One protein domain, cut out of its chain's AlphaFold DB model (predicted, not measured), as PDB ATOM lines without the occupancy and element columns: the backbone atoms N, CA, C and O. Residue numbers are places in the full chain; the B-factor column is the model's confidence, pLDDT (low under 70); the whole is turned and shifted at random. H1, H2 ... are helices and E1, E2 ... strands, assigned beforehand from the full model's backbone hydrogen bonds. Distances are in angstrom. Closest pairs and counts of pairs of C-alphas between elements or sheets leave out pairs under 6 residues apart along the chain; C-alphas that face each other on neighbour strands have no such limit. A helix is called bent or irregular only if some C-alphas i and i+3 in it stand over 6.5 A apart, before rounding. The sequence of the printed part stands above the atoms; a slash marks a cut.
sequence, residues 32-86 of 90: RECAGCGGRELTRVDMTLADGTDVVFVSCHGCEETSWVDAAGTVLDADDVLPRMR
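What this domain is: This is residues 32 to 86 of the 90 residues of an uncharacterized protein of Sanguibacter sp. HDW7 (UniProt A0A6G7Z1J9). A narrow sheet of three strands, E1 - E2 - E3, makes the long axis, and the short helix H1 crosses over its edge strand E3. The sheet is an antiparallel meander, each strand the neighbour of the one before. The 55 printed residues include E1, E2, E3 and H1 in that order, class mixed, with under half in named elements. The whole is compact, radius of gyration of the C-alphas 10.9 A, spanning 31 by 18 by 15 A.

How they stand to each other: E2, residues 54 to 60, forms antiparallel hairpins with E1, residues 42 to 48, at 159 degrees, and E3, residues 66 to 70, at 153 degrees. Within hydrogen-bond range are N 45 and O 57, 2.9 A, and N 58 and O 67, 2.8 A. Residues 75 to 76 pair antiparallel with residues 68 to 69 of E3. H1, residues 78 to 85, is on the sheet, over E3, at a height over the sheet of 9.2 A. It runs across the strands, at 65 degrees to E3 on the local plane. The closest C-alphas of E3 and H1 are Ser 67 and Ala 78, 7.1 A. H1 is only just irregular, C-alphas 80 and 83 being 6.6 A apart; 2 of 4 O i to N i+4 pairs are within hydrogen-bond range.

Where its parts are: E1 starts at C-alpha 42 (6.512, 2.368, 105.052) and measures 19.2 A, E2 19.9 A, E3 13.8 A. H1, 10.1 A, ends at C-alpha 85 (6.398, 15.354, 87.808).

The domain as a whole: The farthest C-alphas, Asp 51 and Gly 62, are 30.9 A apart. The printed part has no cut and no long link. No printed residue is under pLDDT 70.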
ATOM      1  N   ARG A  32       8.107   9.262 109.061       91.31
ATOM      2  CA  ARG A  32       8.202   8.359 110.225       91.31
ATOM      3  C   ARG A  32       6.978   7.461 110.382       91.31
ATOM      4  O   ARG A  32       7.139   6.300 110.762       91.31
ATOM      5  N   GLU A  33       5.804   7.992 110.067       93.31
ATOM      6  CA  GLU A  33       4.490   7.370 110.239       93.31
ATOM      7  C   GLU A  33       3.606   7.723 109.036       93.31
ATOM      8  O   GLU A  33       3.795   8.761 108.404       93.31
ATOM      9  N   CYS A  34       2.664   6.846 108.692       93.06
ATOM     10  CA  CYS A  34       1.684   7.120 107.647       93.06
ATOM     11  C   CYS A  34       0.773   8.277 108.074       93.06
ATOM     12  O   CYS A  34       0.169   8.210 109.143       93.06
ATOM     13  N   ALA A  35       0.607   9.286 107.217       88.56
ATOM     14  CA  ALA A  35      -0.306  10.400 107.476       88.56
ATOM     15  C   ALA A  35      -1.787   9.969 107.557       88.56
ATOM     16  O   ALA A  35      -2.564  10.602 108.264       88.56
ATOM     17  N   GLY A  36      -2.167   8.881 106.873       91.31
ATOM     18  CA  GLY A  36      -3.533   8.350 106.875       91.31
ATOM     19  C   GLY A  36      -3.860   7.490 108.101       91.31
ATOM     20  O   GLY A  36      -4.850   7.736 108.785       91.31
ATOM     21  N   CYS A  37      -3.036   6.472 108.398       94.81
ATOM     22  CA  CYS A  37      -3.343   5.478 109.441       94.81
ATOM     23  C   CYS A  37      -2.378   5.447 110.642       94.81
ATOM     24  O   CYS A  37      -2.594   4.669 111.569       94.81
ATOM     25  N   GLY A  38      -1.290   6.226 110.632       94.81
ATOM     26  CA  GLY A  38      -0.251   6.202 111.676       94.81
ATOM     27  C   GLY A  38       0.680   4.977 111.646       94.81
ATOM     28  O   GLY A  38       1.570   4.849 112.484       94.81
ATOM     29  N   GLY A  39       0.512   4.063 110.684       94.31
ATOM     30  CA  GLY A  39       1.349   2.871 110.536       94.31
ATOM     31  C   GLY A  39       2.818   3.192 110.228       94.31
ATOM     32  O   GLY A  39       3.136   4.211 109.618       94.31
ATOM     33  N   ARG A  40       3.731   2.299 110.630       94.62
ATOM     34  CA  ARG A  40       5.196   2.480 110.491       94.62
ATOM     35  C   ARG A  40       5.834   1.584 109.428       94.62
ATOM     36  O   ARG A  40       7.024   1.718 109.140       94.62
ATOM     37  N   GLU A  41       5.042   0.695 108.837       94.19
ATOM     38  CA  GLU A  41       5.426  -0.155 107.710       94.19
ATOM     39  C   GLU A  41       5.350   0.663 106.419       94.19
ATOM     40  O   GLU A  41       4.331   0.685 105.728       94.19
ATOM     41  N   LEU A  42       6.425   1.411 106.152       93.88
ATOM     42  CA  LEU A  42       6.512   2.368 105.052       93.88
ATOM     43  C   LEU A  42       7.669   2.023 104.112       93.88
ATOM     44  O   LEU A  42       8.816   1.896 104.557       93.88
ATOM     45  N   THR A  43       7.382   1.971 102.814       93.44
ATOM     46  CA  THR A  43       8.402   2.079 101.762       93.44
ATOM     47  C   THR A  43       8.739   3.551 101.565       93.44
ATOM     48  O   THR A  43       7.833   4.379 101.489       93.44
ATOM     49  N   ARG A  44      10.032   3.875 101.469       92.88
ATOM     50  CA  ARG A  44      10.533   5.230 101.208       92.88
ATOM     51  C   ARG A  44      11.465   5.198 100.009       92.88
ATOM     52  O   ARG A  44      12.326   4.322  99.949       92.88
ATOM     53  N   VAL A  45      11.282   6.125  99.078       92.25
ATOM     54  CA  VAL A  45      12.120   6.249  97.882       92.25
ATOM     55  C   VAL A  45      12.464   7.714  97.678       92.25
ATOM     56  O   VAL A  45      11.572   8.528  97.452       92.25
ATOM     57  N   ASP A  46      13.747   8.047  97.755       91.75
ATOM     58  CA  ASP A  46      14.249   9.373  97.398       91.75
ATOM     59  C   ASP A  46      14.149   9.577  95.879       91.75
ATOM     60  O   ASP A  46      14.512   8.699  95.088       91.75
ATOM     61  N   MET A  47      13.627  10.725  95.459       91.81
ATOM     62  CA  MET A  47      13.378  11.064  94.061       91.81
ATOM     63  C   MET A  47      13.638  12.548  93.815       91.81
ATOM     64  O   MET A  47      13.295  13.390  94.636       91.81
ATOM     65  N   THR A  48      14.140  12.879  92.630       93.50
ATOM     66  CA  THR A  48      14.188  14.261  92.139       93.50
ATOM     67  C   THR A  48      13.120  14.423  91.058       93.50
ATOM     68  O   THR A  48      13.096  13.669  90.080       93.50
ATOM     69  N   LEU A  49      12.202  15.370  91.246       91.88
ATOM     70  CA  LEU A  49      11.121  15.675  90.306       91.88
ATOM     71  C   LEU A  49      11.659  16.350  89.034       91.88
ATOM     72  O   LEU A  49      12.816  16.762  88.963       91.88
ATOM     73  N   ALA A  50      10.815  16.476  88.005       91.12
ATOM     74  CA  ALA A  50      11.243  17.013  86.712       91.12
ATOM     75  C   ALA A  50      11.652  18.494  86.776       91.12
ATOM     76  O   ALA A  50      12.446  18.933  85.944       91.12
ATOM     77  N   ASP A  51      11.136  19.246  87.750       88.44
ATOM     78  CA  ASP A  51      11.530  20.636  88.001       88.44
ATOM     79  C   ASP A  51      12.820  20.768  88.837       88.44
ATOM     80  O   ASP A  51      13.324  21.873  89.014       88.44
ATOM     81  N   GLY A  52      13.376  19.651  89.315       91.38
ATOM     82  CA  GLY A  52      14.566  19.618  90.164       91.38
ATOM     83  C   GLY A  52      14.276  19.568  91.664       91.38
ATOM     84  O   GLY A  52      15.221  19.509  92.444       91.38
ATOM     85  N   THR A  53      13.009  19.567  92.087       91.69
ATOM     86  CA  THR A  53      12.657  19.432  93.509       91.69
ATOM     87  C   THR A  53      12.967  18.022  94.020       91.69
ATOM     88  O   THR A  53      12.439  17.045  93.488       91.69
ATOM     89  N   ASP A  54      13.767  17.906  95.083       93.19
ATOM     90  CA  ASP A  54      13.986  16.642  95.793       93.19
ATOM     91  C   ASP A  54      12.827  16.328  96.748       93.19
ATOM     92  O   ASP A  54      12.413  17.161  97.562       93.19
ATOM     93  N   VAL A  55      12.316  15.102  96.656       94.12
ATOM     94  CA  VAL A  55      11.231  14.579  97.489       94.12
ATOM     95  C   VAL A  55      11.496  13.132  97.891       94.12
ATOM     96  O   VAL A  55      12.178  12.381  97.198       94.12
ATOM     97  N   VAL A  56      10.881  12.702  98.985       94.50
ATOM     98  CA  VAL A  56      10.787  11.300  99.387       94.50
ATOM     99  C   VAL A  56       9.369  10.825  99.129       94.50
ATOM    100  O   VAL A  56       8.428  11.308  99.755       94.50
ATOM    101  N   PHE A  57       9.205   9.864  98.229       94.06
ATOM    102  CA  PHE A  57       7.951   9.137  98.075       94.06
ATOM    103  C   PHE A  57       7.783   8.150  99.231       94.06
ATOM    104  O   PHE A  57       8.694   7.375  99.530       94.06
ATOM    105  N   VAL A  58       6.611   8.160  99.860       94.25
ATOM    106  CA  VAL A  58       6.250   7.291 100.979       94.25
ATOM    107  C   VAL A  58       5.005   6.495 100.605       94.25
ATOM    108  O   VAL A  58       3.984   7.075 100.251       94.25
ATOM    109  N   SER A  59       5.070   5.170 100.736       94.94
ATOM    110  CA  SER A  59       3.923   4.269 100.560       94.94
ATOM    111  C   SER A  59       3.736   3.407 101.805       94.94
ATOM    112  O   SER A  59       4.697   2.810 102.300       94.94
ATOM    113  N   CYS A  60       2.510   3.365 102.329       95.94
ATOM    114  CA  CYS A  60       2.156   2.553 103.487       95.94
ATOM    115  C   CYS A  60       1.710   1.151 103.070       95.94
ATOM    116  O   CYS A  60       0.809   1.008 102.252       95.94
ATOM    117  N   HIS A  61       2.261   0.112 103.697       96.44
ATOM    118  CA  HIS A  61       1.825  -1.272 103.455       96.44
ATOM    119  C   HIS A  61       0.495  -1.618 104.139       96.44
ATOM    120  O   HIS A  61      -0.150  -2.584 103.754       96.44
ATOM    121  N   GLY A  62       0.090  -0.856 105.162       96.19
ATOM    122  CA  GLY A  62      -1.098  -1.160 105.968       96.19
ATOM    123  C   GLY A  62      -2.408  -0.594 105.418       96.19
ATOM    124  O   GLY A  62      -3.427  -1.271 105.466       96.19
ATOM    125  N   CYS A  63      -2.396   0.647 104.924       96.38
ATOM    126  CA  CYS A  63      -3.584   1.302 104.353       96.38
ATOM    127  C   CYS A  63      -3.419   1.696 102.882       96.38
ATOM    128  O   CYS A  63      -4.309   2.334 102.333       96.38
ATOM    129  N   GLU A  64      -2.282   1.352 102.271       96.12
ATOM    130  CA  GLU A  64      -1.984   1.561 100.845       96.12
ATOM    131  C   GLU A  64      -1.907   3.033 100.394       96.12
ATOM    132  O   GLU A  64      -1.598   3.312  99.237       96.12
ATOM    133  N   GLU A  65      -2.083   3.983 101.315       94.31
ATOM    134  CA  GLU A  65      -1.915   5.412 101.060       94.31
ATOM    135  C   GLU A  65      -0.481   5.764 100.651       94.31
ATOM    136  O   GLU A  65       0.511   5.182 101.122       94.31
ATOM    137  N   THR A  66      -0.385   6.785  99.802       94.06
ATOM    138  CA  THR A  66       0.882   7.330  99.319       94.06
ATOM    139  C   THR A  66       0.968   8.822  99.596       94.06
ATOM    140  O   THR A  66      -0.035   9.525  99.573       94.06
ATOM    141  N   SER A  67       2.172   9.303  99.880       93.94
ATOM    142  CA  SER A  67       2.447  10.719 100.122       93.94
ATOM    143  C   SER A  67       3.863  11.057  99.674       93.94
ATOM    144  O   SER A  67       4.686  10.165  99.445       93.94
ATOM    145  N   TRP A  68       4.156  12.344  99.558       95.00
ATOM    146  CA  TRP A  68       5.499  12.832  99.273       95.00
ATOM    147  C   TRP A  68       5.960  13.728 100.407       95.00
ATOM    148  O   TRP A  68       5.149  14.364 101.072       95.00
ATOM    149  N   VAL A  69       7.263  13.775 100.639       94.62
ATOM    150  CA  VAL A  69       7.858  14.620 101.671       94.62
ATOM    151  C   VAL A  69       8.995  15.410 101.049       94.62
ATOM    152  O   VAL A  69       9.879  14.815 100.442       94.62
ATOM    153  N   ASP A  70       8.974  16.734 101.161       93.19
ATOM    154  CA  ASP A  70      10.070  17.570 100.663       93.19
ATOM    155  C   ASP A  70      11.343  17.423 101.519       93.19
ATOM    156  O   ASP A  70      11.328  16.848 102.609       93.19
ATOM    157  N   ALA A  71      12.461  17.986 101.057       88.38
ATOM    158  CA  ALA A  71      13.723  17.969 101.802       88.38
ATOM    159  C   ALA A  71      13.661  18.667 103.183       88.38
ATOM    160  O   ALA A  71      14.514  18.412 104.036       88.38
ATOM    161  N   ALA A  72      12.668  19.532 103.425       88.62
ATOM    162  CA  ALA A  72      12.429  20.161 104.726       88.62
ATOM    163  C   ALA A  72      11.623  19.259 105.684       88.62
ATOM    164  O   ALA A  72      11.544  19.543 106.881       88.62
ATOM    165  N   GLY A  73      11.071  18.146 105.193       88.75
ATOM    166  CA  GLY A  73      10.248  17.219 105.960       88.75
ATOM    167  C   GLY A  73       8.750  17.526 105.914       88.75
ATOM    168  O   GLY A  73       8.006  16.915 106.688       88.75
ATOM    169  N   THR A  74       8.311  18.441 105.049       90.62
ATOM    170  CA  THR A  74       6.903  18.809 104.849       90.62
ATOM    171  C   THR A  74       6.210  17.772 103.981       90.62
ATOM    172  O   THR A  74       6.732  17.403 102.931       90.62
ATOM    173  N   VAL A  75       5.025  17.320 104.394       90.88
ATOM    174  CA  VAL A  75       4.190  16.431 103.577       90.88
ATOM    175  C   VAL A  75       3.569  17.233 102.434       90.88
ATOM    176  O   VAL A  75       3.039  18.319 102.657       90.88
ATOM    177  N   LEU A  76       3.656  16.687 101.228       91.38
ATOM    178  CA  LEU A  76       3.056  17.204 100.009       91.38
ATOM    179  C   LEU A  76       1.971  16.235  99.541       91.38
ATOM    180  O   LEU A  76       2.184  15.016  99.506       91.38
ATOM    181  N   ASP A  77       0.838  16.789  99.129       89.25
ATOM    182  CA  ASP A  77      -0.247  16.032  98.523       89.25
ATOM    183  C   ASP A  77       0.013  15.782  97.030       89.25
ATOM    184  O   ASP A  77       0.888  16.381  96.396       89.25
ATOM    185  N   ALA A  78      -0.776  14.890  96.430       88.19
ATOM    186  CA  ALA A  78      -0.663  14.593  95.004       88.19
ATOM    187  C   ALA A  78      -0.850  15.847  94.127       88.19
ATOM    188  O   ALA A  78      -0.188  15.973  93.098       88.19
ATOM    189  N   ASP A  79      -1.712  16.783  94.537       90.19
ATOM    190  CA  ASP A  79      -1.973  18.021  93.790       90.19
ATOM    191  C   ASP A  79      -0.734  18.930  93.705       90.19
ATOM    192  O   ASP A  79      -0.477  19.534  92.666       90.19
ATOM    193  N   ASP A  80       0.111  18.937  94.741       89.06
ATOM    194  CA  ASP A  80       1.385  19.657  94.743       89.06
ATOM    195  C   ASP A  80       2.422  19.017  93.814       89.06
ATOM    196  O   ASP A  80       3.218  19.707  93.168       89.06
ATOM    197  N   VAL A  81       2.446  17.686  93.765       90.62
ATOM    198  CA  VAL A  81       3.544  16.917  93.166       90.62
ATOM    199  C   VAL A  81       3.295  16.590  91.698       90.62
ATOM    200  O   VAL A  81       4.214  16.675  90.878       90.62
ATOM    201  N   LEU A  82       2.061  16.241  91.332       91.75
ATOM    202  CA  LEU A  82       1.708  15.843  89.968       91.75
ATOM    203  C   LEU A  82       2.057  16.905  88.908       91.75
ATOM    204  O   LEU A  82       2.563  16.520  87.849       91.75
ATOM    205  N   PRO A  83       1.867  18.219  89.143       90.50
ATOM    206  CA  PRO A  83       2.311  19.248  88.206       90.50
ATOM    207  C   PRO A  83       3.835  19.263  88.005       90.50
ATOM    208  O   PRO A  83       4.291  19.499  86.889       90.50
ATOM    209  N   ARG A  84       4.616  18.968  89.054       90.94
ATOM    210  CA  ARG A  84       6.095  18.987  89.067       90.94
ATOM    211  C   ARG A  84       6.719  17.720  88.470       90.94
ATOM    212  O   ARG A  84       7.857  17.739  88.010       90.94
ATOM    213  N   MET A  85       5.982  16.607  88.460       86.50
ATOM    214  CA  MET A  85       6.398  15.354  87.808       86.50
ATOM    215  C   MET A  85       6.336  15.426  86.281       86.50
ATOM    216  O   MET A  85       7.031  14.678  85.589       86.50
ATOM    217  N   ARG A  86       5.485  16.301  85.737       86.81
ATOM    218  CA  ARG A  86       5.329  16.447  84.291       86.81
ATOM    219  C   ARG A  86       6.566  17.129  83.724       86.81
ATOM    220  O   ARG A  86       6.819  18.300  83.985       86.81
TER     221      ARG A  86